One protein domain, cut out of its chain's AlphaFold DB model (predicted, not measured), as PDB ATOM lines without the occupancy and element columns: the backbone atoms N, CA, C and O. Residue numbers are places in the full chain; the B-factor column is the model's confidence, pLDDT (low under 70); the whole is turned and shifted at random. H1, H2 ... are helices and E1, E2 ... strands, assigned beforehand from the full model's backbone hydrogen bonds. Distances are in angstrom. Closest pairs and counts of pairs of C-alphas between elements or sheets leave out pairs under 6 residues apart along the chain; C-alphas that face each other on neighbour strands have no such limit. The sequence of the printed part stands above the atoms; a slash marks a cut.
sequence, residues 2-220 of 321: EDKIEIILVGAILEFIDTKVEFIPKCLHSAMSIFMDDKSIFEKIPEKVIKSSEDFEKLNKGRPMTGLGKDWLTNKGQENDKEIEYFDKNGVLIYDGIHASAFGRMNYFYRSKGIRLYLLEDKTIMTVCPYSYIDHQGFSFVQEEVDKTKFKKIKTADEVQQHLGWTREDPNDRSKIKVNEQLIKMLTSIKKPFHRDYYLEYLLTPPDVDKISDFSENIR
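AT A GLANCE: This is residues 2 to 220 of the 321 residues of an uncharacterized protein of Flavobacterium sp. ASW18X (UniProt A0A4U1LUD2). What would one see first? A long, twisted sheet, with the hairpin of E6 and E7 running along it, has a cluster of helices, H1, H2, H6 and H7, at one end, with H9 packed on H7, and the small helices H3, H4 and H5 at the other. What is it built of? The printed part has 219 residues with nine named helices and seven named strands, of mixed class; along the chain come first H1 and H2, then E1, then H3 to H5, then the strands E2 to E7, and last H6 to H9, and the neighbour strands E1 and E2, E1 and E7, E3 and E5, E4 and E6, E5 and E6, and E6 and E7 are antiparallel. The whole is compact, with a radius of gyration of the C-alphas of 19.8 A, yet its outline is elongated, 66 by 38 by 29 A.

HOW THE PARTS SIT: How do the helices meet? H1, residues 2 to 16, and H2, residues 24 to 36, form a helical hairpin, their closest C-alphas those of Ile 8 and Cys 27, 5.1 A. The hub, H7, residues 179 to 188, touches H1, H2, H6, residues 157 to 167, and H9, residues 214 to 220; the closest C-alphas of H7 and H2, at a shallow tilt of 13 degrees, are those of Leu 183 and Ala 31, 6.5 A. How are the strands joined? E5, residues 116 to 120, E6, residues 124 to 134, and E7, residues 138 to 150, form a meander, each the antiparallel neighbour of the one before, with N 118 and O 126, and N 131 and O 142, each 2.8 A apart. E3, residues 91 to 96, pairs with E5 (N 94 and O 117, 2.9 A), E4, residues 110 to 113, with E6 (N 112 and O 132, 2.9 A), and E1, residues 46 to 52, with E7 (N 51 and O 139, 2.9 A) and E2, residues 84 to 86 (N 85 and O 48, 2.9 A). Which helices are on the sheet? H6 lies over E5 and E6 at a height over the sheet of 10.3 A; H2, H7, H3, residues 53 to 60, H5, residues 78 to 83, and H8, residues 199 to 202, only graze it, while H1, H9 and H4, residues 67 to 73, are not on it. Are the helices' backbones complete? Each O i to N i+4 pair is within hydrogen-bond range in H1, H2, H4, H7 and H9; H3 has 3 of 4, H6 5 of 7, H5 0 of 2 with 1 of 3 O i to N i+3 pairs, and H8 is too short for one.

IN THESE COORDINATES: Where does the printed part begin and end? H1 begins at C-alpha 2, (131.100, 158.433, 85.105), and H9 ends at C-alpha 220, (135.014, 160.713, 95.985). Which elements are long? H1 measures 20.6 A, E6 31.0 A, and E7, which bends by 54 degrees at residue 147, 36.1 A.

THE WHOLE: How large is it, and is it cut? The two C-alphas farthest apart are those of Thr 19 and Gly 62, 66.8 A, and the printed part has no cut. Which links are long, and where is confidence low? The long links are E3 to E4, H6 to H7 and H8 to H9; pLDDT is under 70 at residues 56 to 82 and residue 104.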
ATOM      1  N   GLU A   2     132.195 157.563  84.634       89.62
ATOM      2  CA  GLU A   2     131.100 158.433  85.105       89.62
ATOM      3  C   GLU A   2     129.721 157.759  85.093       89.62
ATOM      4  O   GLU A   2     129.061 157.748  86.121       89.62
ATOM      5  N   ASP A   3     129.331 157.086  84.002       94.06
ATOM      6  CA  ASP A   3     128.035 156.381  83.944       94.06
ATOM      7  C   ASP A   3     127.905 155.266  85.005       94.06
ATOM      8  O   ASP A   3     126.812 155.006  85.507       94.06
ATOM      9  N   LYS A   4     129.025 154.608  85.366       97.38
ATOM     10  CA  LYS A   4     129.073 153.588  86.432       97.38
ATOM     11  C   LYS A   4     128.871 154.239  87.810       97.38
ATOM     12  O   LYS A   4     128.207 153.663  88.659       97.38
ATOM     13  N   ILE A   5     129.432 155.428  88.026       97.75
ATOM     14  CA  ILE A   5     129.279 156.194  89.272       97.75
ATOM     15  C   ILE A   5     127.863 156.764  89.382       97.75
ATOM     16  O   ILE A   5     127.242 156.645  90.434       97.75
ATOM     17  N   GLU A   6     127.324 157.308  88.288       97.62
ATOM     18  CA  GLU A   6     125.963 157.842  88.224       97.62
ATOM     19  C   GLU A   6     124.929 156.781  88.598       97.62
ATOM     20  O   GLU A   6     124.088 157.040  89.453       97.62
ATOM     21  N   ILE A   7     125.013 155.568  88.037       97.31
ATOM     22  CA  ILE A   7     124.029 154.527  88.352       97.31
ATOM     23  C   ILE A   7     124.089 154.068  89.814       97.31
ATOM     24  O   ILE A   7     123.041 153.848  90.419       97.31
ATOM     25  N   ILE A   8     125.290 153.963  90.395       98.00
ATOM     26  CA  ILE A   8     125.454 153.610  91.813       98.00
ATOM     27  C   ILE A   8     124.874 154.724  92.691       98.00
ATOM     28  O   ILE A   8     124.115 154.435  93.612       98.00
ATOM     29  N   LEU A   9     125.175 155.989  92.376       97.88
ATOM     30  CA  LEU A   9     124.670 157.150  93.110       97.88
ATOM     31  C   LEU A   9     123.138 157.232  93.058       97.88
ATOM     32  O   LEU A   9     122.502 157.406  94.092       97.88
ATOM     33  N   VAL A  10     122.539 157.049  91.879       97.44
ATOM     34  CA  VAL A  10     121.077 157.008  91.717       97.44
ATOM     35  C   VAL A  10     120.476 155.868  92.537       97.44
ATOM     36  O   VAL A  10     119.514 156.094  93.265       97.44
ATOM     37  N   GLY A  11     121.055 154.664  92.467       97.06
ATOM     38  CA  GLY A  11     120.611 153.527  93.274       97.06
ATOM     39  C   GLY A  11     120.668 153.814  94.778       97.06
ATOM     40  O   GLY A  11     119.731 153.485  95.498       97.06
ATOM     41  N   ALA A  12     121.726 154.476  95.246       96.31
ATOM     42  CA  ALA A  12     121.885 154.832  96.654       96.31
ATOM     43  C   ALA A  12     120.876 155.884  97.115       96.31
ATOM     44  O   ALA A  12     120.314 155.751  98.196       96.31
ATOM     45  N   ILE A  13     120.585 156.887  96.285       94.06
ATOM     46  CA  ILE A  13     119.571 157.894  96.612       94.06
ATOM     47  C   ILE A  13     118.186 157.254  96.700       94.06
ATOM     48  O   ILE A  13     117.452 157.553  97.633       94.06
ATOM     49  N   LEU A  14     117.843 156.355  95.770       94.06
ATOM     50  CA  LEU A  14     116.574 155.629  95.813       94.06
ATOM     51  C   LEU A  14     116.462 154.766  97.081       94.06
ATOM     52  O   LEU A  14     115.426 154.811  97.732       94.06
ATOM     53  N   GLU A  15     117.525 154.057  97.482       92.06
ATOM     54  CA  GLU A  15     117.563 153.349  98.777       92.06
ATOM     55  C   GLU A  15     117.485 154.303  99.979       92.06
ATOM     56  O   GLU A  15     116.955 153.934 101.027       92.06
ATOM     57  N   PHE A  16     118.030 155.515  99.866       87.62
ATOM     58  CA  PHE A  16     118.033 156.506 100.939       87.62
ATOM     59  C   PHE A  16     116.637 157.074 101.209       87.62
ATOM     60  O   PHE A  16     116.291 157.280 102.368       87.62
ATOM     61  N   ILE A  17     115.826 157.258 100.164       87.25
ATOM     62  CA  ILE A  17     114.422 157.696 100.258       87.25
ATOM     63  C   ILE A  17     113.428 156.516 100.295       87.25
ATOM     64  O   ILE A  17     112.259 156.678  99.955       87.25
ATOM     65  N   ASP A  18     113.913 155.319 100.648       85.56
ATOM     66  CA  ASP A  18     113.153 154.067 100.782       85.56
ATOM     67  C   ASP A  18     112.297 153.698  99.549       85.56
ATOM     68  O   ASP A  18     111.220 153.105  99.635       85.56
ATOM     69  N   THR A  19     112.812 154.020  98.361       89.25
ATOM     70  CA  THR A  19     112.234 153.653  97.065       89.25
ATOM     71  C   THR A  19     112.879 152.379  96.515       89.25
ATOM     72  O   THR A  19     114.077 152.134  96.657       89.25
ATOM     73  N   LYS A  20     112.080 151.547  95.835       87.88
ATOM     74  CA  LYS A  20     112.548 150.297  95.220       87.88
ATOM     75  C   LYS A  20     113.623 150.562  94.156       87.88
ATOM     76  O   LYS A  20     113.421 151.357  93.242       87.88
ATOM     77  N   VAL A  21     114.718 149.802  94.211       90.81
ATOM     78  CA  VAL A  21     115.787 149.823  93.200       90.81
ATOM     79  C   VAL A  21     115.737 148.564  92.346       90.81
ATOM     80  O   VAL A  21     116.006 147.462  92.816       90.81
ATOM     81  N   GLU A  22     115.424 148.717  91.062       90.50
ATOM     82  CA  GLU A  22     115.238 147.575  90.151       90.50
ATOM     83  C   GLU A  22     116.541 147.068  89.515       90.50
ATOM     84  O   GLU A  22     116.564 146.027  88.864       90.50
ATOM     85  N   PHE A  23     117.647 147.784  89.715       95.00
ATOM     86  CA  PHE A  23     118.918 147.551  89.025       95.00
ATOM     87  C   PHE A  23     120.104 147.320  89.979       95.00
ATOM     88  O   PHE A  23     121.254 147.529  89.593       95.00
ATOM     89  N   ILE A  24     119.852 146.824  91.199       96.38
ATOM     90  CA  ILE A  24     120.887 146.502  92.207       96.38
ATOM     91  C   ILE A  24     122.044 145.649  91.633       96.38
ATOM     92  O   ILE A  24     123.204 146.019  91.832       96.38
ATOM     93  N   PRO A  25     121.806 144.571  90.851       97.19
ATOM     94  CA  PRO A  25     122.899 143.785  90.263       97.19
ATOM     95  C   PRO A  25     123.797 144.605  89.329       97.19
ATOM     96  O   PRO A  25     125.013 144.419  89.293       97.19
ATOM     97  N   LYS A  26     123.211 145.562  88.598       97.69
ATOM     98  CA  LYS A  26     123.957 146.456  87.707       97.69
ATOM     99  C   LYS A  26     124.829 147.431  88.501       97.69
ATOM    100  O   LYS A  26     125.946 147.709  88.064       97.69
ATOM    101  N   CYS A  27     124.367 147.908  89.657       98.00
ATOM    102  CA  CYS A  27     125.183 148.712  90.569       98.00
ATOM    103  C   CYS A  27     126.372 147.916  91.110       98.00
ATOM    104  O   CYS A  27     127.501 148.395  91.009       98.00
ATOM    105  N   LEU A  28     126.151 146.678  91.573       98.12
ATOM    106  CA  LEU A  28     127.236 145.789  92.004       98.12
ATOM    107  C   LEU A  28     128.273 145.611  90.891       98.12
ATOM    108  O   LEU A  28     129.463 145.834  91.103       98.12
ATOM    109  N   HIS A  29     127.841 145.241  89.683       98.06
ATOM    110  CA  HIS A  29     128.763 145.017  88.562       98.06
ATOM    111  C   HIS A  29     129.516 146.287  88.181       98.06
ATOM    112  O   HIS A  29     130.690 146.211  87.813       98.06
ATOM    113  N   SER A  30     128.860 147.445  88.281       98.31
ATOM    114  CA  SER A  30     129.474 148.750  88.044       98.31
ATOM    115  C   SER A  30     130.560 149.036  89.077       98.31
ATOM    116  O   SER A  30     131.679 149.343  88.674       98.31
ATOM    117  N   ALA A  31     130.276 148.846  90.369       98.25
ATOM    118  CA  ALA A  31     131.228 149.054  91.458       98.25
ATOM    119  C   ALA A  31     132.435 148.113  91.347       98.25
ATOM    120  O   ALA A  31     133.575 148.570  91.315       98.25
ATOM    121  N   MET A  32     132.190 146.811  91.165       98.00
ATOM    122  CA  MET A  32     133.262 145.829  90.988       98.00
ATOM    123  C   MET A  32     134.111 146.147  89.761       98.00
ATOM    124  O   MET A  32     135.332 146.087  89.814       98.00
ATOM    125  N   SER A  33     133.486 146.566  88.658       97.44
ATOM    126  CA  SER A  33     134.240 146.980  87.476       97.44
ATOM    127  C   SER A  33     135.063 148.250  87.709       97.44
ATOM    128  O   SER A  33     136.067 148.396  87.034       97.44
ATOM    129  N   ILE A  34     134.656 149.168  88.594       98.19
ATOM    130  CA  ILE A  34     135.460 150.353  88.941       98.19
ATOM    131  C   ILE A  34     136.717 149.932  89.707       98.19
ATOM    132  O   ILE A  34     137.798 150.378  89.342       98.19
ATOM    133  N   PHE A  35     136.603 149.049  90.704       97.69
ATOM    134  CA  PHE A  35     137.782 148.505  91.391       97.69
ATOM    135  C   PHE A  35     138.731 147.816  90.410       97.69
ATOM    136  O   PHE A  35     139.927 148.073  90.416       97.69
ATOM    137  N   MET A  36     138.195 146.982  89.513       96.69
ATOM    138  CA  MET A  36     139.004 146.255  88.528       96.69
ATOM    139  C   MET A  36     139.741 147.160  87.525       96.69
ATOM    140  O   MET A  36     140.679 146.672  86.888       96.69
ATOM    141  N   ASP A  37     139.311 148.417  87.353       95.38
ATOM    142  CA  ASP A  37     139.925 149.382  86.432       95.38
ATOM    143  C   ASP A  37     141.257 149.946  86.994       95.38
ATOM    144  O   ASP A  37     142.061 150.461  86.217       95.38
ATOM    145  N   ASP A  38     141.526 149.822  88.303       93.50
ATOM    146  CA  ASP A  38     142.766 150.282  88.944       93.50
ATOM    147  C   ASP A  38     143.509 149.114  89.602       93.50
ATOM    148  O   ASP A  38     143.053 148.521  90.573       93.50
ATOM    149  N   LYS A  39     144.678 148.757  89.065       90.94
ATOM    150  CA  LYS A  39     145.489 147.653  89.596       90.94
ATOM    151  C   LYS A  39     146.349 148.043  90.793       90.94
ATOM    152  O   LYS A  39     146.821 147.150  91.486       90.94
ATOM    153  N   SER A  40     146.532 149.335  91.062       91.12
ATOM    154  CA  SER A  40     147.414 149.809  92.136       91.12
ATOM    155  C   SER A  40     146.890 149.515  93.545       91.12
ATOM    156  O   SER A  40     147.668 149.491  94.493       91.12
ATOM    157  N   ILE A  41     145.586 149.259  93.680       93.94
ATOM    158  CA  ILE A  41     144.929 148.931  94.955       93.94
ATOM    159  C   ILE A  41     144.948 147.432  95.289       93.94
ATOM    160  O   ILE A  41     144.476 147.047  96.354       93.94
ATOM    161  N   PHE A  42     145.435 146.581  94.379       95.19
ATOM    162  CA  PHE A  42     145.495 145.136  94.585       95.19
ATOM    163  C   PHE A  42     146.822 144.759  95.241       95.19
ATOM    164  O   PHE A  42     147.893 145.073  94.725       95.19
ATOM    165  N   GLU A  43     146.746 144.035  96.353       93.75
ATOM    166  CA  GLU A  43     147.905 143.570  97.110       93.75
ATOM    167  C   GLU A  43     147.829 142.065  97.393       93.75
ATOM    168  O   GLU A  43     146.784 141.428  97.220       93.75
ATOM    169  N   LYS A  44     148.954 141.481  97.819       93.12
ATOM    170  CA  LYS A  44     148.976 140.099  98.307       93.12
ATOM    171  C   LYS A  44     148.158 140.006  99.592       93.12
ATOM    172  O   LYS A  44     148.396 140.766 100.528       93.12
ATOM    173  N   ILE A  45     147.235 139.050  99.650       93.56
ATOM    174  CA  ILE A  45     146.359 138.872 100.809       93.56
ATOM    175  C   ILE A  45     146.938 137.775 101.710       93.56
ATOM    176  O   ILE A  45     147.091 136.649 101.232       93.56
ATOM    177  N   PRO A  46     147.247 138.063 102.989       92.81
ATOM    178  CA  PRO A  46     147.734 137.052 103.925       92.81
ATOM    179  C   PRO A  46     146.624 136.035 104.214       92.81
ATOM    180  O   PRO A  46     145.580 136.397 104.737       92.81
ATOM    181  N   GLU A  47     146.813 134.763 103.914       94.81
ATOM    182  CA  GLU A  47     145.910 133.708 104.378       94.81
ATOM    183  C   GLU A  47     146.167 133.406 105.854       94.81
ATOM    184  O   GLU A  47     145.235 133.330 106.658       94.81
ATOM    185  N   LYS A  48     147.445 133.309 106.227       94.00
ATOM    186  CA  LYS A  48     147.856 132.949 107.577       94.00
ATOM    187  C   LYS A  48     149.220 133.533 107.923       94.00
ATOM    188  O   LYS A  48     150.140 133.533 107.114       94.00
ATOM    189  N   VAL A  49     149.329 134.033 109.148       91.56
ATOM    190  CA  VAL A  49     150.542 134.606 109.735       91.56
ATOM    191  C   VAL A  49     150.667 134.033 111.141       91.56
ATOM    192  O   VAL A  49     149.816 134.294 111.994       91.56
ATOM    193  N   ILE A  50     151.708 133.240 111.393       88.69
ATOM    194  CA  ILE A  50     151.958 132.648 112.713       88.69
ATOM    195  C   ILE A  50     153.379 132.969 113.142       88.69
ATOM    196  O   ILE A  50     154.325 132.695 112.409       88.69
ATOM    197  N   LYS A  51     153.523 133.495 114.360       86.44
ATOM    198  CA  LYS A  51     154.824 133.713 114.987       86.44
ATOM    199  C   LYS A  51     154.849 133.154 116.397       86.44
ATOM    200  O   LYS A  51     154.055 133.585 117.231       86.44
ATOM    201  N   SER A  52     155.782 132.246 116.677       84.62
ATOM    202  CA  SER A  52     155.938 131.678 118.016       84.62
ATOM    203  C   SER A  52     156.773 132.574 118.942       84.62
ATOM    204  O   SER A  52     157.668 133.301 118.499       84.62
ATOM    205  N   SER A  53     156.520 132.491 120.250       80.06
ATOM    206  CA  SER A  53     157.312 133.158 121.295       80.06
ATOM    207  C   SER A  53     158.793 132.764 121.262       80.06
ATOM    208  O   SER A  53     159.661 133.611 121.468       80.06
ATOM    209  N   GLU A  54     159.113 131.510 120.933       76.50
ATOM    210  CA  GLU A  54     160.502 131.038 120.824       76.50
ATOM    211  C   GLU A  54     161.264 131.735 119.689       76.50
ATOM    212  O   GLU A  54     162.462 132.012 119.807       76.50
ATOM    213  N   ASP A  55     160.578 132.062 118.594       71.75
ATOM    214  CA  ASP A  55     161.188 132.779 117.476       71.75
ATOM    215  C   ASP A  55     161.467 134.245 117.830       71.75
ATOM    216  O   ASP A  55     162.493 134.794 117.415       71.75
ATOM    217  N   PHE A  56     160.631 134.861 118.675       67.06
ATOM    218  CA  PHE A  56     160.926 136.176 119.256       67.06
ATOM    219  C   PHE A  56     162.155 136.141 120.177       67.06
ATOM    220  O   PHE A  56     162.953 137.083 120.181       67.06
ATOM    221  N   GLU A  57     162.347 135.066 120.944       68.81
ATOM    222  CA  GLU A  57     163.512 134.921 121.821       68.81
ATOM    223  C   GLU A  57     164.820 134.734 121.047       68.81
ATOM    224  O   GLU A  57     165.838 135.320 121.421       68.81
ATOM    225  N   LYS A  58     164.814 133.963 119.949       67.69
ATOM    226  CA  LYS A  58     166.005 133.759 119.097       67.69
ATOM    227  C   LYS A  58     166.551 135.078 118.547       67.69
ATOM    228  O   LYS A  58     167.760 135.282 118.583       67.69
ATOM    229  N   LEU A  59     165.677 136.001 118.136       61.66
ATOM    230  CA  LEU A  59     166.058 137.336 117.646       61.66
ATOM    231  C   LEU A  59     166.682 138.239 118.726       61.66
ATOM    232  O   LEU A  59     167.373 139.204 118.404       61.66
ATOM    233  N   ASN A  60     166.445 137.945 120.007       60.97
ATOM    234  CA  ASN A  60     166.974 138.714 121.135       60.97
ATOM    235  C   ASN A  60     168.191 138.048 121.808       60.97
ATOM    236  O   ASN A  60     168.810 138.648 122.694       60.97
ATOM    237  N   LYS A  61     168.584 136.839 121.380       59.50
ATOM    238  CA  LYS A  61     169.799 136.150 121.845       59.50
ATOM    239  C   LYS A  61     171.040 136.749 121.174       59.50
ATOM    240  O   LYS A  61     171.632 136.161 120.281       59.50
ATOM    241  N   GLY A  62     171.444 137.936 121.628       55.28
ATOM    242  CA  GLY A  62     172.674 138.584 121.163       55.28
ATOM    243  C   GLY A  62     172.661 140.102 121.296       55.28
ATOM    244  O   GLY A  62     172.695 140.793 120.290       55.28
ATOM    245  N   ARG A  63     172.656 140.607 122.540       55.16
ATOM    246  CA  ARG A  63     172.581 142.036 122.925       55.16
ATOM    247  C   ARG A  63     171.293 142.754 122.463       55.16
ATOM    248  O   ARG A  63     170.760 142.469 121.397       55.16
ATOM    249  N   PRO A  64     170.781 143.724 123.243       55.16
ATOM    250  CA  PRO A  64     169.691 144.576 122.786       55.16
ATOM    251  C   PRO A  64     170.196 145.445 121.626       55.16
ATOM    252  O   PRO A  64     170.855 146.460 121.833       55.16
ATOM    253  N   MET A  65     169.944 145.015 120.391       60.12
ATOM    254  CA  MET A  65     170.188 145.834 119.209       60.12
ATOM    255  C   MET A  65     169.054 146.838 119.022       60.12
ATOM    256  O   MET A  65     167.876 146.509 119.180       60.12
ATOM    257  N   THR A  66     169.426 148.070 118.676       62.09
ATOM    258  CA  THR A  66     168.503 149.129 118.251       62.09
ATOM    259  C   THR A  66     167.794 148.734 116.953       62.09
ATOM    260  O   THR A  66     168.334 147.927 116.196       62.09
ATOM    261  N   GLY A  67     166.638 149.344 116.654       59.47
ATOM    262  CA  GLY A  67     165.826 149.042 115.458       59.47
ATOM    263  C   GLY A  67     166.642 148.928 114.164       59.47
ATOM    264  O   GLY A  67     166.632 147.883 113.533       59.47
ATOM    265  N   LEU A  68     167.502 149.911 113.877       59.47
ATOM    266  CA  LEU A  68     168.369 149.912 112.684       59.47
ATOM    267  C   LEU A  68     169.348 148.724 112.594       59.47
ATOM    268  O   LEU A  68     169.672 148.264 111.503       59.47
ATOM    269  N   GLY A  69     169.848 148.238 113.734       60.72
ATOM    270  CA  GLY A  69     170.758 147.090 113.779       60.72
ATOM    271  C   GLY A  69     170.019 145.776 113.543       60.72
ATOM    272  O   GLY A  69     170.529 144.899 112.848       60.72
ATOM    273  N   LYS A  70     168.788 145.672 114.063       62.00
ATOM    274  CA  LYS A  70     167.890 144.547 113.782       62.00
ATOM    275  C   LYS A  70     167.470 144.525 112.314       62.00
ATOM    276  O   LYS A  70     167.552 143.464 111.710       62.00
ATOM    277  N   ASP A  71     167.126 145.672 111.731       60.16
ATOM    278  CA  ASP A  71     166.735 145.772 110.320       60.16
ATOM    279  C   ASP A  71     167.845 145.306 109.383       60.16
ATOM    280  O   ASP A  71     167.588 144.615 108.408       60.16
ATOM    281  N   TRP A  72     169.104 145.646 109.658       62.09
ATOM    282  CA  TRP A  72     170.202 145.196 108.803       62.09
ATOM    283  C   TRP A  72     170.425 143.677 108.896       62.09
ATOM    284  O   TRP A  72     170.684 143.030 107.884       62.09
ATOM    285  N   LEU A  73     170.259 143.098 110.090       64.75
ATOM    286  CA  LEU A  73     170.400 141.661 110.347       64.75
ATOM    287  C   LEU A  73     169.267 140.811 109.770       64.75
ATOM    288  O   LEU A  73     169.530 139.717 109.285       64.75
ATOM    289  N   THR A  74     168.028 141.302 109.796       58.88
ATOM    290  CA  THR A  74     166.859 140.598 109.234       58.88
ATOM    291  C   THR A  74     166.680 140.849 107.734       58.88
ATOM    292  O   THR A  74     165.639 140.506 107.172       58.88
ATOM    293  N   ASN A  75     167.672 141.476 107.085       60.69
ATOM    294  CA  ASN A  75     167.604 141.934 105.699       60.69
ATOM    295  C   ASN A  75     166.353 142.797 105.434       60.69
ATOM    296  O   ASN A  75     165.572 142.553 104.517       60.69
ATOM    297  N   LYS A  76     166.145 143.802 106.289       61.62
ATOM    298  CA  LYS A  76     164.980 144.696 106.337       61.62
ATOM    299  C   LYS A  76     163.664 143.922 106.445       61.62
ATOM    300  O   LYS A  76     162.725 144.193 105.709       61.62
ATOM    301  N   GLY A  77     163.639 142.899 107.300       56.75
ATOM    302  CA  GLY A  77     162.458 142.067 107.536       56.75
ATOM    303  C   GLY A  77     162.175 140.990 106.482       56.75
ATOM    304  O   GLY A  77     161.281 140.180 106.707       56.75
ATOM    305  N   GLN A  78     162.939 140.902 105.384       58.84
ATOM    306  CA  GLN A  78     162.674 139.948 104.290       58.84
ATOM    307  C   GLN A  78     162.739 138.469 104.708       58.84
ATOM    308  O   GLN A  78     162.155 137.615 104.044       58.84
ATOM    309  N   GLU A  79     163.432 138.128 105.798       51.75
ATOM    310  CA  GLU A  79     163.447 136.746 106.299       51.75
ATOM    311  C   GLU A  79     162.145 136.323 107.004       51.75
ATOM    312  O   GLU A  79     161.876 135.122 107.088       51.75
ATOM    313  N   ASN A  80     161.311 137.275 107.448       55.91
ATOM    314  CA  ASN A  80     160.041 137.000 108.133       55.91
ATOM    315  C   ASN A  80     158.914 136.570 107.172       55.91
ATOM    316  O   ASN A  80     157.926 135.989 107.619       55.91
ATOM    317  N   ASP A  81     159.078 136.780 105.862       58.00
ATOM    318  CA  ASP A  81     158.101 136.386 104.835       58.00
ATOM    319  C   ASP A  81     157.925 134.859 104.723       58.00
ATOM    320  O   ASP A  81     156.930 134.387 104.177       58.00
ATOM    321  N   LYS A  82     158.865 134.059 105.254       63.12
ATOM    322  CA  LYS A  82     158.787 132.584 105.229       63.12
ATOM    323  C   LYS A  82     157.649 132.015 106.083       63.12
ATOM    324  O   LYS A  82     157.294 130.854 105.910       63.12
ATOM    325  N   GLU A  83     157.107 132.808 107.004       74.88
ATOM    326  CA  GLU A  83     156.067 132.402 107.959       74.88
ATOM    327  C   GLU A  83     154.673 132.928 107.575       74.88
ATOM    328  O   GLU A  83     153.712 132.769 108.333       74.88
ATOM    329  N   ILE A  84     154.567 133.567 106.404       86.75
ATOM    330  CA  ILE A  84     153.324 134.127 105.887       86.75
ATOM    331  C   ILE A  84     152.852 133.286 104.705       86.75
ATOM    332  O   ILE A  84     153.482 133.229 103.649       86.75
ATOM    333  N   GLU A  85     151.701 132.657 104.883       91.94
ATOM    334  CA  GLU A  85     150.962 132.015 103.806       91.94
ATOM    335  C   GLU A  85     150.045 133.072 103.180       91.94
ATOM    336  O   GLU A  85     149.371 133.823 103.887       91.94
ATOM    337  N   TYR A  86     150.033 133.157 101.851       93.25
ATOM    338  CA  TYR A  86     149.203 134.093 101.093       93.25
ATOM    339  C   TYR A  86     148.237 133.321 100.206       93.25
ATOM    340  O   TYR A  86     148.605 132.289  99.648       93.25
ATOM    341  N   PHE A  87     147.055 133.889  99.979       94.25
ATOM    342  CA  PHE A  87     146.177 133.388  98.929       94.25
ATOM    343  C   PHE A  87     146.840 133.526  97.548       94.25
ATOM    344  O   PHE A  87     147.556 134.492  97.273       94.25
ATOM    345  N   ASP A  88     146.509 132.614  96.630       93.81
ATOM    346  CA  ASP A  88     147.069 132.555  95.266       93.81
ATOM    347  C   ASP A  88     146.856 133.818  94.417       93.81
ATOM    348  O   ASP A  88     147.499 134.005  93.376       93.81
ATOM    349  N   LYS A  89     145.873 134.642  94.781       95.69
ATOM    350  CA  LYS A  89     145.474 135.829  94.029       95.69
ATOM    351  C   LYS A  89     145.615 137.059  94.898       95.69
ATOM    352  O   LYS A  89     145.125 137.090  96.023       95.69
ATOM    353  N   ASN A  90     146.188 138.103  94.309       96.88
ATOM    354  CA  ASN A  90     146.074 139.431  94.878       96.88
ATOM    355  C   ASN A  90     144.600 139.847  94.911       96.88
ATOM    356  O   ASN A  90     143.779 139.432  94.076       96.88
ATOM    357  N   GLY A  91     144.283 140.730  95.842       96.88
ATOM    358  CA  GLY A  91     142.969 141.331  95.939       96.88
ATOM    359  C   GLY A  91     143.022 142.681  96.623       96.88
ATOM    360  O   GLY A  91     144.060 143.121  97.108       96.88
ATOM    361  N   VAL A  92     141.874 143.338  96.631       97.00
ATOM    362  CA  VAL A  92     141.646 144.575  97.368       97.00
ATOM    363  C   VAL A  92     140.655 144.291  98.490       97.00
ATOM    364  O   VAL A  92     139.610 143.679  98.256       97.00
ATOM    365  N   LEU A  93     140.993 144.711  99.709       96.12
ATOM    366  CA  LEU A  93     140.094 144.668 100.859       96.12
ATOM    367  C   LEU A  93     139.015 145.737 100.671       96.12
ATOM    368  O   LEU A  93     139.275 146.924 100.847       96.12
ATOM    369  N   ILE A  94     137.815 145.319 100.271       96.19
ATOM    370  CA  ILE A  94     136.703 146.241  99.992       96.19
ATOM    371  C   ILE A  94     135.840 146.502 101.227       96.19
ATOM    372  O   ILE A  94     135.162 147.521 101.281       96.19
ATOM    373  N   TYR A  95     135.876 145.612 102.221       95.44
ATOM    374  CA  TYR A  95     135.210 145.796 103.509       95.44
ATOM    375  C   TYR A  95     135.993 145.106 104.625       95.44
ATOM    376  O   TYR A  95     136.329 143.926 104.496       95.44
ATOM    377  N   ASP A  96     136.221 145.828 105.724       93.25
ATOM    378  CA  ASP A  96     136.842 145.313 106.943       93.25
ATOM    379  C   ASP A  96     135.885 145.456 108.134       93.25
ATOM    380  O   ASP A  96     135.613 146.561 108.601       93.25
ATOM    381  N   GLY A  97     135.349 144.327 108.598       91.38
ATOM    382  CA  GLY A  97     134.437 144.216 109.739       91.38
ATOM    383  C   GLY A  97     135.079 143.536 110.952       91.38
ATOM    384  O   GLY A  97     134.376 142.929 111.770       91.38
ATOM    385  N   ILE A  98     136.412 143.556 111.053       90.56
ATOM    386  CA  ILE A  98     137.120 143.032 112.225       90.56
ATOM    387  C   ILE A  98     136.783 143.844 113.476       90.56
ATOM    388  O   ILE A  98     136.763 145.071 113.474       90.56
ATOM    389  N   HIS A  99     136.574 143.131 114.579       88.44
ATOM    390  CA  HIS A  99     136.357 143.696 115.901       88.44
ATOM    391  C   HIS A  99     137.062 142.862 116.980       88.44
ATOM    392  O   HIS A  99     137.369 141.677 116.810       88.44
ATOM    393  N   ALA A 100     137.324 143.489 118.128       86.69
ATOM    394  CA  ALA A 100     137.847 142.790 119.298       86.69
ATOM    395  C   ALA A 100     136.823 141.770 119.824       86.69
ATOM    396  O   ALA A 100     135.615 142.012 119.796       86.69
ATOM    397  N   SER A 101     137.293 140.628 120.332       85.31
ATOM    398  CA  SER A 101     136.425 139.567 120.851       85.31
ATOM    399  C   SER A 101     136.741 139.234 122.305       85.31
ATOM    400  O   SER A 101     137.867 138.882 122.640       85.31
ATOM    401  N   ALA A 102     135.719 139.285 123.163       70.94
ATOM    402  CA  ALA A 102     135.839 138.993 124.588       70.94
ATOM    403  C   ALA A 102     135.310 137.586 124.920       70.94
ATOM    404  O   ALA A 102     134.121 137.416 125.158       70.94
ATOM    405  N   PHE A 103     136.185 136.576 124.939       73.62
ATOM    406  CA  PHE A 103     135.929 135.233 125.491       73.62
ATOM    407  C   PHE A 103     137.261 134.568 125.878       73.62
ATOM    408  O   PHE A 103     138.277 134.839 125.243       73.62
ATOM    409  N   GLY A 104     137.254 133.653 126.857       66.50
ATOM    410  CA  GLY A 104     138.463 132.929 127.285       66.50
ATOM    411  C   GLY A 104     139.358 133.758 128.208       66.50
ATOM    412  O   GLY A 104     140.492 134.080 127.866       66.50
ATOM    413  N   ARG A 105     138.826 134.144 129.374       70.75
ATOM    414  CA  ARG A 105     139.537 134.951 130.379       70.75
ATOM    415  C   ARG A 105     140.881 134.303 130.741       70.75
ATOM    416  O   ARG A 105     140.903 133.122 131.059       70.75
ATOM    417  N   MET A 106     141.954 135.095 130.734       79.25
ATOM    418  CA  MET A 106     143.345 134.668 130.977       79.25
ATOM    419  C   MET A 106     143.946 133.692 129.951       79.25
ATOM    420  O   MET A 106     145.068 133.248 130.156       79.25
ATOM    421  N   ASN A 107     143.258 133.388 128.845       80.81
ATOM    422  CA  ASN A 107     143.825 132.539 127.791       80.81
ATOM    423  C   ASN A 107     144.550 133.348 126.709       80.81
ATOM    424  O   ASN A 107     145.396 132.805 126.014       80.81
ATOM    425  N   TYR A 108     144.215 134.633 126.563       85.25
ATOM    426  CA  TYR A 108     144.745 135.500 125.514       85.25
ATOM    427  C   TYR A 108     145.051 136.890 126.076       85.25
ATOM    428  O   TYR A 108     144.277 137.426 126.874       85.25
ATOM    429  N   PHE A 109     146.145 137.494 125.615       87.06
ATOM    430  CA  PHE A 109     146.426 138.920 125.786       87.06
ATOM    431  C   PHE A 109     145.550 139.770 124.867       87.06
ATOM    432  O   PHE A 109     145.075 140.834 125.256       87.06
ATOM    433  N   TYR A 110     145.319 139.285 123.648       88.50
ATOM    434  CA  TYR A 110     144.493 139.945 122.649       88.50
ATOM    435  C   TYR A 110     143.757 138.909 121.803       88.50
ATOM    436  O   TYR A 110     144.292 137.836 121.528       88.50
ATOM    437  N   ARG A 111     142.538 139.239 121.368       89.50
ATOM    438  CA  ARG A 111     141.761 138.425 120.433       89.50
ATOM    439  C   ARG A 111     140.866 139.297 119.563       89.50
ATOM    440  O   ARG A 111     140.172 140.185 120.064       89.50
ATOM    441  N   SER A 112     140.803 138.973 118.281       91.19
ATOM    442  CA  SER A 112     139.876 139.573 117.327       91.19
ATOM    443  C   SER A 112     139.239 138.519 116.430       91.19
ATOM    444  O   SER A 112     139.743 137.404 116.257       91.19
ATOM    445  N   LYS A 113     138.071 138.876 115.904       90.88
ATOM    446  CA  LYS A 113     137.357 138.120 114.879       90.88
ATOM    447  C   LYS A 113     136.574 139.088 114.001       90.88
ATOM    448  O   LYS A 113     136.408 140.251 114.363       90.88
ATOM    449  N   GLY A 114     136.033 138.617 112.892       91.38
ATOM    450  CA  GLY A 114     135.077 139.408 112.129       91.38
ATOM    451  C   GLY A 114     134.856 138.848 110.747       91.38
ATOM    452  O   GLY A 114     134.954 137.641 110.547       91.38
ATOM    453  N   ILE A 115     134.572 139.748 109.813       92.94
ATOM    454  CA  ILE A 115     134.411 139.441 108.399       92.94
ATOM    455  C   ILE A 115     135.262 140.409 107.590       92.94
ATOM    456  O   ILE A 115     135.274 141.609 107.861       92.94
ATOM    457  N   ARG A 116     135.925 139.896 106.557       95.06
ATOM    458  CA  ARG A 116     136.530 140.703 105.499       95.06
ATOM    459  C   ARG A 116     135.981 140.273 104.151       95.06
ATOM    460  O   ARG A 116     135.813 139.080 103.902       95.06
ATOM    461  N   LEU A 117     135.711 141.246 103.285       97.19
ATOM    462  CA  LEU A 117     135.407 140.982 101.879       97.19
ATOM    463  C   LEU A 117     136.568 141.484 101.034       97.19
ATOM    464  O   LEU A 117     136.948 142.656 101.108       97.19
ATOM    465  N   TYR A 118     137.070 140.605 100.180       97.69
ATOM    466  CA  TYR A 118     138.073 140.921  99.180       97.69
ATOM    467  C   TYR A 118     137.472 140.826  97.781       97.69
ATOM    468  O   TYR A 118     136.702 139.912  97.484       97.69
ATOM    469  N   LEU A 119     137.870 141.736  96.895       97.94
ATOM    470  CA  LEU A 119     137.734 141.537  95.454       97.94
ATOM    471  C   LEU A 119     139.084 141.080  94.901       97.94
ATOM    472  O   LEU A 119     140.061 141.821  94.943       97.94
ATOM    473  N   LEU A 120     139.126 139.865  94.366       97.88
ATOM    474  CA  LEU A 120     140.319 139.259  93.786       97.88
ATOM    475  C   LEU A 120     140.498 139.655  92.316       97.88
ATOM    476  O   LEU A 120     139.533 139.923  91.589       97.88
ATOM    477  N   GLU A 121     141.742 139.625  91.835       96.88
ATOM    478  CA  GLU A 121     142.086 139.982  90.449       96.88
ATOM    479  C   GLU A 121     141.366 139.141  89.380       96.88
ATOM    480  O   GLU A 121     141.179 139.587  88.243       96.88
ATOM    481  N   ASP A 122     140.936 137.930  89.732       96.75
ATOM    482  CA  ASP A 122     140.198 137.019  88.857       96.75
ATOM    483  C   ASP A 122     138.681 137.305  88.809       96.75
ATOM    484  O   ASP A 122     137.928 136.546  88.182       96.75
ATOM    485  N   LYS A 123     138.252 138.445  89.382       97.56
ATOM    486  CA  LYS A 123     136.868 138.962  89.433       97.56
ATOM    487  C   LYS A 123     135.981 138.231  90.438       97.56
ATOM    488  O   LYS A 123     134.752 138.217  90.291       97.56
ATOM    489  N   THR A 124     136.603 137.624  91.434       97.88
ATOM    490  CA  THR A 124     135.932 136.896  92.504       97.88
ATOM    491  C   THR A 124     135.779 137.785  93.733       97.88
ATOM    492  O   THR A 124     136.747 138.391  94.178       97.88
ATOM    493  N   ILE A 125     134.565 137.873  94.270       97.62
ATOM    494  CA  ILE A 125     134.311 138.384  95.617       97.62
ATOM    495  C   ILE A 125     134.518 137.204  96.561       97.62
ATOM    496  O   ILE A 125     133.904 136.152  96.369       97.62
ATOM    497  N   MET A 126     135.413 137.374  97.525       97.62
ATOM    498  CA  MET A 126     135.777 136.372  98.519       97.62
ATOM    499  C   MET A 126     135.479 136.927  99.907       97.62
ATOM    500  O   MET A 126     136.003 137.977 100.281       97.62
ATOM    501  N   THR A 127     134.646 136.217 100.655       96.62
ATOM    502  CA  THR A 127     134.315 136.522 102.045       96.62
ATOM    503  C   THR A 127     135.121 135.601 102.940       96.62
ATOM    504  O   THR A 127     135.079 134.380 102.773       96.62
ATOM    505  N   VAL A 128     135.835 136.178 103.901       96.12
ATOM    506  CA  VAL A 128     136.621 135.421 104.875       96.12
ATOM    507  C   VAL A 128     136.286 135.838 106.302       96.12
ATOM    508  O   VAL A 128     135.960 136.999 106.567       96.12
ATOM    509  N   CYS A 129     136.419 134.890 107.220       94.50
ATOM    510  CA  CYS A 129     136.394 135.102 108.659       94.50
ATOM    511  C   CYS A 129     137.837 135.175 109.177       94.50
ATOM    512  O   CYS A 129     138.469 134.134 109.372       94.50
ATOM    513  N   PRO A 130     138.398 136.374 109.396       93.25
ATOM    514  CA  PRO A 130     139.646 136.511 110.126       93.25
ATOM    515  C   PRO A 130     139.461 136.117 111.594       93.25
ATOM    516  O   PRO A 130     138.525 136.562 112.264       93.25
ATOM    517  N   TYR A 131     140.416 135.352 112.106       92.12
ATOM    518  CA  TYR A 131     140.602 135.067 113.520       92.12
ATOM    519  C   TYR A 131     142.035 135.400 113.893       92.12
ATOM    520  O   TYR A 131     142.975 134.943 113.243       92.12
ATOM    521  N   SER A 132     142.210 136.180 114.954       92.88
ATOM    522  CA  SER A 132     143.538 136.465 115.474       92.88
ATOM    523  C   SER A 132     143.562 136.443 116.984       92.88
ATOM    524  O   SER A 132     142.592 136.826 117.646       92.88
ATOM    525  N   TYR A 133     144.678 135.982 117.528       92.06
ATOM    526  CA  TYR A 133     144.945 136.034 118.950       92.06
ATOM    527  C   TYR A 133     146.432 136.219 119.229       92.06
ATOM    528  O   TYR A 133     147.294 135.910 118.405       92.06
ATOM    529  N   ILE A 134     146.698 136.740 120.422       91.12
ATOM    530  CA  ILE A 134     148.026 136.817 121.018       91.12
ATOM    531  C   ILE A 134     147.930 136.186 122.397       91.12
ATOM    532  O   ILE A 134     147.071 136.580 123.190       91.12
ATOM    533  N   ASP A 135     148.800 135.233 122.687       90.00
ATOM    534  CA  ASP A 135     148.890 134.558 123.980       90.00
ATOM    535  C   ASP A 135     150.356 134.282 124.358       90.00
ATOM    536  O   ASP A 135     151.283 134.892 123.823       90.00
ATOM    537  N   HIS A 136     150.577 133.386 125.320       87.50
ATOM    538  CA  HIS A 136     151.915 132.992 125.760       87.50
ATOM    539  C   HIS A 136     152.728 132.254 124.682       87.50
ATOM    540  O   HIS A 136     153.957 132.235 124.760       87.50
ATOM    541  N   GLN A 137     152.068 131.644 123.695       85.62
ATOM    542  CA  GLN A 137     152.698 130.891 122.612       85.62
ATOM    543  C   GLN A 137     153.062 131.775 121.419       85.62
ATOM    544  O   GLN A 137     153.945 131.394 120.651       85.62
ATOM    545  N   GLY A 138     152.446 132.953 121.286       87.94
ATOM    546  CA  GLY A 138     152.861 133.985 120.341       87.94
ATOM    547  C   GLY A 138     151.687 134.677 119.652       87.94
ATOM    548  O   GLY A 138     150.667 134.959 120.277       87.94
ATOM    549  N   PHE A 139     151.858 134.989 118.365       90.69
ATOM    550  CA  PHE A 139     150.865 135.638 117.508       90.69
ATOM    551  C   PHE A 139     150.316 134.654 116.474       90.69
ATOM    552  O   PHE A 139     151.076 133.947 115.809       90.69
ATOM    553  N   SER A 140     148.999 134.665 116.289       92.06
ATOM    554  CA  SER A 140     148.325 133.936 115.219       92.06
ATOM    555  C   SER A 140     147.291 134.825 114.541       92.06
ATOM    556  O   SER A 140     146.507 135.514 115.199       92.06
ATOM    557  N   PHE A 141     147.279 134.800 113.215       93.69
ATOM    558  CA  PHE A 141     146.259 135.392 112.364       93.69
ATOM    559  C   PHE A 141     145.955 134.410 111.236       93.69
ATOM    560  O   PHE A 141     146.866 133.959 110.544       93.69
ATOM    561  N   VAL A 142     144.682 134.068 111.062       94.75
ATOM    562  CA  VAL A 142     144.206 133.137 110.033       94.75
ATOM    563  C   VAL A 142     142.930 133.699 109.421       94.75
ATOM    564  O   VAL A 142     142.049 134.151 110.151       94.75
ATOM    565  N   GLN A 143     142.815 133.660 108.097       94.94
ATOM    566  CA  GLN A 143     141.597 134.006 107.369       94.94
ATOM    567  C   GLN A 143     140.937 132.742 106.817       94.94
ATOM    568  O   GLN A 143     141.434 132.143 105.870       94.94
ATOM    569  N   GLU A 144     139.802 132.348 107.389       94.56
ATOM    570  CA  GLU A 144     139.024 131.199 106.915       94.56
ATOM    571  C   GLU A 144     138.083 131.620 105.777       94.56
ATOM    572  O   GLU A 144     137.290 132.546 105.948       94.56
ATOM    573  N   GLU A 145     138.153 130.961 104.615       95.19
ATOM    574  CA  GLU A 145     137.239 131.218 103.492       95.19
ATOM    575  C   GLU A 145     135.816 130.737 103.823       95.19
ATOM    576  O   GLU A 145     135.607 129.578 104.167       95.19
ATOM    577  N   VAL A 146     134.832 131.634 103.701       93.56
ATOM    578  CA  VAL A 146     133.416 131.353 104.009       93.56
ATOM    579  C   VAL A 146     132.576 131.259 102.742       93.56
ATOM    580  O   VAL A 146     131.687 130.417 102.636       93.56
ATOM    581  N   ASP A 147     132.822 132.157 101.790       93.81
ATOM    582  CA  ASP A 147     132.075 132.229 100.539       93.81
ATOM    583  C   ASP A 147     132.936 132.845  99.437       93.81
ATOM    584  O   ASP A 147     133.805 133.689  99.682       93.81
ATOM    585  N   LYS A 148     132.679 132.426  98.199       94.94
ATOM    586  CA  LYS A 148     133.457 132.826  97.036       94.94
ATOM    587  C   LYS A 148     132.631 132.763  95.765       94.94
ATOM    588  O   LYS A 148     132.178 131.704  95.332       94.94
ATOM    589  N   THR A 149     132.495 133.900  95.088       96.81
ATOM    590  CA  THR A 149     131.715 133.975  93.849       96.81
ATOM    591  C   THR A 149     132.286 134.978  92.859       96.81
ATOM    592  O   THR A 149     132.759 136.053  93.216       96.81
ATOM    593  N   LYS A 150     132.206 134.671  91.563       97.38
ATOM    594  CA  LYS A 150     132.539 135.659  90.529       97.38
ATOM    595  C   LYS A 150     131.422 136.684  90.451       97.38
ATOM    596  O   LYS A 150     130.296 136.307  90.136       97.38
ATOM    597  N   PHE A 151     131.727 137.976  90.597       95.31
ATOM    598  CA  PHE A 151     130.676 139.004  90.645       95.31
ATOM    599  C   PHE A 151     129.792 139.012  89.390       95.31
ATOM    600  O   PHE A 151     128.607 139.313  89.454       95.31
ATOM    601  N   LYS A 152     130.339 138.604  88.235       95.44
ATOM    602  CA  LYS A 152     129.584 138.479  86.978       95.44
ATOM    603  C   LYS A 152     128.498 137.399  87.001       95.44
ATOM    604  O   LYS A 152     127.624 137.445  86.133       95.44
ATOM    605  N   LYS A 153     128.572 136.424  87.915       96.88
ATOM    606  CA  LYS A 153     127.568 135.364  88.090       96.88
ATOM    607  C   LYS A 153     126.374 135.820  88.928       96.88
ATOM    608  O   LYS A 153     125.316 135.239  88.771       96.88
ATOM    609  N   ILE A 154     126.523 136.876  89.725       96.69
ATOM    610  CA  ILE A 154     125.437 137.470  90.511       96.69
ATOM    611  C   ILE A 154     124.513 138.235  89.554       96.69
ATOM    612  O   ILE A 154     124.974 139.147  88.859       96.69
ATOM    613  N   LYS A 155     123.234 137.863  89.466       96.56
ATOM    614  CA  LYS A 155     122.259 138.416  88.504       96.56
ATOM    615  C   LYS A 155     121.014 139.004  89.149       96.56
ATOM    616  O   LYS A 155     120.344 139.801  88.498       96.56
ATOM    617  N   THR A 156     120.713 138.649  90.390       96.69
ATOM    618  CA  THR A 156     119.488 139.052  91.088       96.69
ATOM    619  C   THR A 156     119.797 139.885  92.327       96.69
ATOM    620  O   THR A 156     120.890 139.815  92.884       96.69
ATOM    621  N   ALA A 157     118.838 140.704  92.763       94.69
ATOM    622  CA  ALA A 157     119.002 141.517  93.967       94.69
ATOM    623  C   ALA A 157     119.190 140.658  95.230       94.69
ATOM    624  O   ALA A 157     119.956 141.044  96.109       94.69
ATOM    625  N   ASP A 158     118.537 139.495  95.308       94.56
ATOM    626  CA  ASP A 158     118.658 138.604  96.463       94.56
ATOM    627  C   ASP A 158     120.028 137.916  96.519       94.56
ATOM    628  O   ASP A 158     120.605 137.834  97.599       94.56
ATOM    629  N   GLU A 159     120.624 137.538  95.380       95.50
ATOM    630  CA  GLU A 159     122.021 137.070  95.352       95.50
ATOM    631  C   GLU A 159     122.992 138.176  95.801       95.50
ATOM    632  O   GLU A 159     123.942 137.914  96.536       95.50
ATOM    633  N   VAL A 160     122.755 139.436  95.409       95.94
ATOM    634  CA  VAL A 160     123.575 140.563  95.896       95.94
ATOM    635  C   VAL A 160     123.452 140.702  97.416       95.94
ATOM    636  O   VAL A 160     124.463 140.860  98.096       95.94
ATOM    637  N   GLN A 161     122.233 140.611  97.955       93.88
ATOM    638  CA  GLN A 161     121.978 140.651  99.399       93.88
ATOM    639  C   GLN A 161     122.605 139.462 100.133       93.88
ATOM    640  O   GLN A 161     123.083 139.635 101.246       93.88
ATOM    641  N   GLN A 162     122.642 138.275  99.525       91.75
ATOM    642  CA  GLN A 162     123.305 137.104 100.099       91.75
ATOM    643  C   GLN A 162     124.816 137.330 100.236       91.75
ATOM    644  O   GLN A 162     125.379 137.070 101.296       91.75
ATOM    645  N   HIS A 163     125.469 137.837  99.187       92.00
ATOM    646  CA  HIS A 163     126.926 137.993  99.178       92.00
ATOM    647  C   HIS A 163     127.414 139.240  99.929       92.00
ATOM    648  O   HIS A 163     128.477 139.201 100.542       92.00
ATOM    649  N   LEU A 164     126.655 140.341  99.914       93.56
ATOM    650  CA  LEU A 164     127.010 141.565 100.643       93.56
ATOM    651  C   LEU A 164     126.340 141.675 102.017       93.56
ATOM    652  O   LEU A 164     126.727 142.523 102.808       93.56
ATOM    653  N   GLY A 165     125.377 140.815 102.351       90.12
ATOM    654  CA  GLY A 165     124.687 140.840 103.646       90.12
ATOM    655  C   GLY A 165     125.612 140.624 104.845       90.12
ATOM    656  O   GLY A 165     125.264 141.003 105.958       90.12
ATOM    657  N   TRP A 166     126.811 140.087 104.620       86.38
ATOM    658  CA  TRP A 166     127.862 139.974 105.628       86.38
ATOM    659  C   TRP A 166     128.419 141.318 106.110       86.38
ATOM    660  O   TRP A 166     129.054 141.363 107.158       86.38
ATOM    661  N   THR A 167     128.177 142.415 105.387       89.81
ATOM    662  CA  THR A 167     128.658 143.756 105.759       89.81
ATOM    663  C   THR A 167     127.703 144.506 106.691       89.81
ATOM    664  O   THR A 167     127.765 145.733 106.786       89.81
ATOM    665  N   ARG A 168     126.760 143.801 107.324       86.56
ATOM    666  CA  ARG A 168     125.855 144.378 108.325       86.56
ATOM    667  C   ARG A 168     126.639 144.811 109.557       86.56
ATOM    668  O   ARG A 168     127.513 144.091 110.023       86.56
ATOM    669  N   GLU A 169     126.283 145.974 110.092       73.88
ATOM    670  CA  GLU A 169     126.902 146.506 111.310       73.88
ATOM    671  C   GLU A 169     126.459 145.722 112.557       73.88
ATOM    672  O   GLU A 169     127.286 145.435 113.420       73.88
ATOM    673  N   ASP A 170     125.183 145.317 112.626       77.94
ATOM    674  CA  ASP A 170     124.672 144.424 113.670       77.94
ATOM    675  C   ASP A 170     124.451 143.009 113.105       77.94
ATOM    676  O   ASP A 170     123.578 142.816 112.252       77.94
ATOM    677  N   PRO A 171     125.191 141.991 113.580       71.06
ATOM    678  CA  PRO A 171     124.997 140.609 113.146       71.06
ATOM    679  C   PRO A 171     123.633 140.023 113.550       71.06
ATOM    680  O   PRO A 171     123.229 138.996 113.003       71.06
ATOM    681  N   ASN A 172     122.915 140.643 114.493       77.12
ATOM    682  CA  ASN A 172     121.570 140.220 114.887       77.12
ATOM    683  C   ASN A 172     120.476 140.812 113.992       77.12
ATOM    684  O   ASN A 172     119.351 140.298 113.993       77.12
ATOM    685  N   ASP A 173     120.784 141.856 113.218       82.00
ATOM    686  CA  ASP A 173     119.824 142.449 112.300       82.00
ATOM    687  C   ASP A 173     119.621 141.543 111.075       82.00
ATOM    688  O   ASP A 173     120.545 141.182 110.336       82.00
ATOM    689  N   ARG A 174     118.362 141.159 110.857       78.62
ATOM    690  CA  ARG A 174     117.937 140.329 109.724       78.62
ATOM    691  C   ARG A 174     117.442 141.152 108.536       78.62
ATOM    692  O   ARG A 174     117.100 140.561 107.509       78.62
ATOM    693  N   SER A 175     117.400 142.479 108.659       85.00
ATOM    694  CA  SER A 175     116.966 143.393 107.605       85.00
ATOM    695  C   SER A 175     117.890 143.344 106.381       85.00
ATOM    696  O   SER A 175     119.047 142.921 106.441       85.00
ATOM    697  N   LYS A 176     117.364 143.731 105.215       87.38
ATOM    698  CA  LYS A 176     118.181 143.866 104.001       87.38
ATOM    699  C   LYS A 176     119.103 145.075 104.154       87.38
ATOM    700  O   LYS A 176     118.669 146.122 104.624       87.38
ATOM    701  N   ILE A 177     120.349 144.951 103.703       91.62
ATOM    702  CA  ILE A 177     121.265 146.098 103.701       91.62
ATOM    703  C   ILE A 177     120.888 147.081 102.591       91.62
ATOM    704  O   ILE A 177     120.368 146.675 101.545       91.62
ATOM    705  N   LYS A 178     121.221 148.362 102.789       92.81
ATOM    706  CA  LYS A 178     121.254 149.367 101.716       92.81
ATOM    707  C   LYS A 178     122.494 149.109 100.854       92.81
ATOM    708  O   LYS A 178     123.607 149.489 101.215       92.81
ATOM    709  N   VAL A 179     122.329 148.356  99.766       95.19
ATOM    710  CA  VAL A 179     123.447 147.812  98.978       95.19
ATOM    711  C   VAL A 179     124.262 148.925  98.345       95.19
ATOM    712  O   VAL A 179     125.485 148.912  98.426       95.19
ATOM    713  N   ASN A 180     123.606 149.886  97.702       96.81
ATOM    714  CA  ASN A 180     124.298 150.943  96.976       96.81
ATOM    715  C   ASN A 180     125.002 151.902  97.937       96.81
ATOM    716  O   ASN A 180     126.089 152.380  97.617       96.81
ATOM    717  N   GLU A 181     124.444 152.123  99.130       95.25
ATOM    718  CA  GLU A 181     125.148 152.823 100.208       95.25
ATOM    719  C   GLU A 181     126.461 152.115 100.564       95.25
ATOM    720  O   GLU A 181     127.523 152.743 100.569       95.25
ATOM    721  N   GLN A 182     126.407 150.800 100.795       95.81
ATOM    722  CA  GLN A 182     127.599 150.011 101.105       95.81
ATOM    723  C   GLN A 182     128.607 150.026  99.952       95.81
ATOM    724  O   GLN A 182     129.792 150.238 100.187       95.81
ATOM    725  N   LEU A 183     128.163 149.916  98.696       97.94
ATOM    726  CA  LEU A 183     129.053 150.015  97.533       97.94
ATOM    727  C   LEU A 183     129.784 151.366  97.464       97.94
ATOM    728  O   LEU A 183     130.965 151.398  97.118       97.94
ATOM    729  N   ILE A 184     129.117 152.474  97.805       98.38
ATOM    730  CA  ILE A 184     129.757 153.797  97.852       98.38
ATOM    731  C   ILE A 184     130.780 153.852  98.985       98.38
ATOM    732  O   ILE A 184     131.900 154.314  98.751       98.38
ATOM    733  N   LYS A 185     130.450 153.339 100.179       96.81
ATOM    734  CA  LYS A 185     131.407 153.236 101.294       96.81
ATOM    735  C   LYS A 185     132.642 152.435 100.879       96.81
ATOM    736  O   LYS A 185     133.751 152.942 101.015       96.81
ATOM    737  N   MET A 186     132.465 151.254 100.283       97.38
ATOM    738  CA  MET A 186     133.567 150.407  99.798       97.38
ATOM    739  C   MET A 186     134.454 151.155  98.791       97.38
ATOM    740  O   MET A 186     135.672 151.178  98.922       97.38
ATOM    741  N   LEU A 187     133.858 151.814  97.791       98.19
ATOM    742  CA  LEU A 187     134.605 152.536  96.752       98.19
ATOM    743  C   LEU A 187     135.396 153.738  97.293       98.19
ATOM    744  O   LEU A 187     136.431 154.109  96.737       98.19
ATOM    745  N   THR A 188     134.909 154.367  98.360       97.56
ATOM    746  CA  THR A 188     135.432 155.641  98.875       97.56
ATOM    747  C   THR A 188     136.265 155.498 100.147       97.56
ATOM    748  O   THR A 188     136.667 156.516 100.716       97.56
ATOM    749  N   SER A 189     136.552 154.275 100.597       95.44
ATOM    750  CA  SER A 189     137.276 154.019 101.854       95.44
ATOM    751  C   SER A 189     138.487 153.092 101.725       95.44
ATOM    752  O   SER A 189     139.096 152.770 102.745       95.44
ATOM    753  N   ILE A 190     138.890 152.717 100.504       95.75
ATOM    754  CA  ILE A 190     140.082 151.889 100.285       95.75
ATOM    755  C   ILE A 190     141.304 152.617 100.825       95.75
ATOM    756  O   ILE A 190     141.598 153.751 100.428       95.75
ATOM    757  N   LYS A 191     142.016 151.947 101.728       92.56
ATOM    758  CA  LYS A 191     143.238 152.456 102.342       92.56
ATOM    759  C   LYS A 191     144.416 152.316 101.390       92.56
ATOM    760  O   LYS A 191     144.448 151.437 100.532       92.56
ATOM    761  N   LYS A 192     145.374 153.228 101.511       90.56
ATOM    762  CA  LYS A 192     146.617 153.183 100.752       90.56
ATOM    763  C   LYS A 192     147.433 151.973 101.226       90.56
ATOM    764  O   LYS A 192     147.645 151.856 102.432       90.56
ATOM    765  N   PRO A 193     147.902 151.099 100.320       87.94
ATOM    766  CA  PRO A 193     148.802 150.020 100.703       87.94
ATOM    767  C   PRO A 193     150.054 150.580 101.382       87.94
ATOM    768  O   PRO A 193     150.602 151.600 100.950       87.94
ATOM    769  N   PHE A 194     150.513 149.903 102.429       87.62
ATOM    770  CA  PHE A 194     151.737 150.244 103.144       87.62
ATOM    771  C   PHE A 194     152.549 148.977 103.427       87.62
ATOM    772  O   PHE A 194     152.036 147.857 103.367       87.62
ATOM    773  N   HIS A 195     153.843 149.160 103.673       84.50
ATOM    774  CA  HIS A 195     154.720 148.060 104.041       84.50
ATOM    775  C   HIS A 195     154.466 147.665 105.496       84.50
ATOM    776  O   HIS A 195     154.407 148.538 106.352       84.50
ATOM    777  N   ARG A 196     154.289 146.367 105.748       85.31
ATOM    778  CA  ARG A 196     153.984 145.833 107.077       85.31
ATOM    779  C   ARG A 196     155.286 145.367 107.720       85.31
ATOM    780  O   ARG A 196     155.840 144.355 107.294       85.31
ATOM    781  N   ASP A 197     155.741 146.100 108.723       77.31
ATOM    782  CA  ASP A 197     156.952 145.822 109.495       77.31
ATOM    783  C   ASP A 197     156.674 144.835 110.644       77.31
ATOM    784  O   ASP A 197     157.563 144.094 111.074       77.31
ATOM    785  N   TYR A 198     155.426 144.777 111.128       82.38
ATOM    786  CA  TYR A 198     155.025 143.921 112.246       82.38
ATOM    787  C   TYR A 198     153.881 142.966 111.893       82.38
ATOM    788  O   TYR A 198     152.935 143.312 111.195       82.38
ATOM    789  N   TYR A 199     153.895 141.763 112.478       85.38
ATOM    790  CA  TYR A 199     152.840 140.759 112.266       85.38
ATOM    791  C   TYR A 199     151.432 141.262 112.638       85.38
ATOM    792  O   TYR A 199     150.451 140.924 111.978       85.38
ATOM    793  N   LEU A 200     151.328 142.127 113.653       86.25
ATOM    794  CA  LEU A 200     150.061 142.745 114.055       86.25
ATOM    795  C   LEU A 200     149.477 143.661 112.963       86.25
ATOM    796  O   LEU A 200     148.265 143.862 112.924       86.25
ATOM    797  N   GLU A 201     150.299 144.170 112.046       88.75
ATOM    798  CA  GLU A 201     149.872 145.079 110.975       88.75
ATOM    799  C   GLU A 201     149.136 144.365 109.831       88.75
ATOM    800  O   GLU A 201     148.479 144.992 108.998       88.75
ATOM    801  N   TYR A 202     149.179 143.029 109.809       88.12
ATOM    802  CA  TYR A 202     148.295 142.210 108.971       88.12
ATOM    803  C   TYR A 202     146.862 142.152 109.529       88.12
ATOM    804  O   TYR A 202     145.900 141.904 108.792       88.12
ATOM    805  N   LEU A 203     146.706 142.430 110.829       87.44
ATOM    806  CA  LEU A 203     145.413 142.553 111.482       87.44
ATOM    807  C   LEU A 203     144.913 144.004 111.496       87.44
ATOM    808  O   LEU A 203     143.783 144.239 111.078       87.44
ATOM    809  N   LEU A 204     145.715 144.951 111.993       84.62
ATOM    810  CA  LEU A 204     145.316 146.343 112.236       84.62
ATOM    811  C   LEU A 204     146.183 147.314 111.436       84.62
ATOM    812  O   LEU A 204     147.390 147.141 111.361       84.62
ATOM    813  N   THR A 205     145.588 148.377 110.896       86.19
ATOM    814  CA  THR A 205     146.354 149.451 110.244       86.19
ATOM    815  C   THR A 205     146.757 150.506 111.284       86.19
ATOM    816  O   THR A 205     145.864 151.064 111.929       86.19
ATOM    817  N   PRO A 206     148.059 150.788 111.483       87.38
ATOM    818  CA  PRO A 206     148.498 151.839 112.396       87.38
ATOM    819  C   PRO A 206     148.011 153.243 111.970       87.38
ATOM    820  O   PRO A 206     147.890 153.510 110.771       87.38
ATOM    821  N   PRO A 207     147.738 154.171 112.911       87.00
ATOM    822  CA  PRO A 207     147.131 155.470 112.585       87.00
ATOM    823  C   PRO A 207     147.950 156.380 111.655       87.00
ATOM    824  O   PRO A 207     147.388 157.193 110.926       87.00
ATOM    825  N   ASP A 208     149.275 156.282 111.679       86.62
ATOM    826  CA  ASP A 208     150.202 157.086 110.871       86.62
ATOM    827  C   ASP A 208     150.241 156.670 109.389       86.62
ATOM    828  O   ASP A 208     150.555 157.486 108.506       86.62
ATOM    829  N   VAL A 209     149.857 155.423 109.111       86.38
ATOM    830  CA  VAL A 209     149.726 154.853 107.763       86.38
ATOM    831  C   VAL A 209     148.270 154.632 107.343       86.38
ATOM    832  O   VAL A 209     148.030 154.304 106.181       86.38
ATOM    833  N   ASP A 210     147.295 154.902 108.222       90.12
ATOM    834  CA  ASP A 210     145.856 154.820 107.934       90.12
ATOM    835  C   ASP A 210     145.366 155.971 107.033       90.12
ATOM    836  O   ASP A 210     144.609 156.865 107.422       90.12
ATOM    837  N   LYS A 211     145.834 155.968 105.784       92.44
ATOM    838  CA  LYS A 211     145.549 156.988 104.770       92.44
ATOM    839  C   LYS A 211     144.627 156.422 103.704       92.44
ATOM    840  O   LYS A 211     144.760 155.272 103.296       92.44
ATOM    841  N   ILE A 212     143.700 157.239 103.215       93.25
ATOM    842  CA  ILE A 212     142.853 156.873 102.075       93.25
ATOM    843  C   ILE A 212     143.718 156.813 100.809       93.25
ATOM    844  O   ILE A 212     144.657 157.591 100.642       93.25
ATOM    845  N   SER A 213     143.434 155.847  99.940       95.25
ATOM    846  CA  SER A 213     144.132 155.666  98.668       95.25
ATOM    847  C   SER A 213     143.799 156.768  97.660       95.25
ATOM    848  O   SER A 213     142.689 157.302  97.635       95.25
ATOM    849  N   ASP A 214     144.738 157.029  96.749       95.62
ATOM    850  CA  ASP A 214     144.540 157.959  95.630       95.62
ATOM    851  C   ASP A 214     143.357 157.519  94.736       95.62
ATOM    852  O   ASP A 214     142.612 158.351  94.213       95.62
ATOM    853  N   PHE A 215     143.116 156.203  94.636       97.06
ATOM    854  CA  PHE A 215     141.920 155.627  94.019       97.06
ATOM    855  C   PHE A 215     140.637 156.137  94.687       97.06
ATOM    856  O   PHE A 215     139.783 156.720  94.016       97.06
ATOM    857  N   SER A 216     140.490 155.947  96.001       97.06
ATOM    858  CA  SER A 216     139.271 156.337  96.710       97.06
ATOM    859  C   SER A 216     139.078 157.850  96.745       97.06
ATOM    860  O   SER A 216     137.944 158.294  96.567       97.06
ATOM    861  N   GLU A 217     140.143 158.644  96.882       95.94
ATOM    862  CA  GLU A 217     140.058 160.108  96.760       95.94
ATOM    863  C   GLU A 217     139.526 160.531  95.379       95.94
ATOM    864  O   GLU A 217     138.579 161.313  95.275       95.94
ATOM    865  N   ASN A 218     140.040 159.938  94.299       96.31
ATOM    866  CA  ASN A 218     139.547 160.201  92.946       96.31
ATOM    867  C   ASN A 218     138.077 159.786  92.761       96.31
ATOM    868  O   ASN A 218     137.305 160.481  92.098       96.31
ATOM    869  N   ILE A 219     137.654 158.660  93.345       98.00
ATOM    870  CA  ILE A 219     136.252 158.235  93.279       98.00
ATOM    871  C   ILE A 219     135.335 159.191  94.055       98.00
ATOM    872  O   ILE A 219     134.261 159.527  93.550       98.00
ATOM    873  N   ARG A 220     135.757 159.687  95.226       97.50
ATOM    874  CA  ARG A 220     135.014 160.713  95.985       97.50
ATOM    875  C   ARG A 220     134.786 161.967  95.147       97.50
ATOM    876  O   ARG A 220     133.650 162.437  95.063       97.50
TER     877      ARG A 220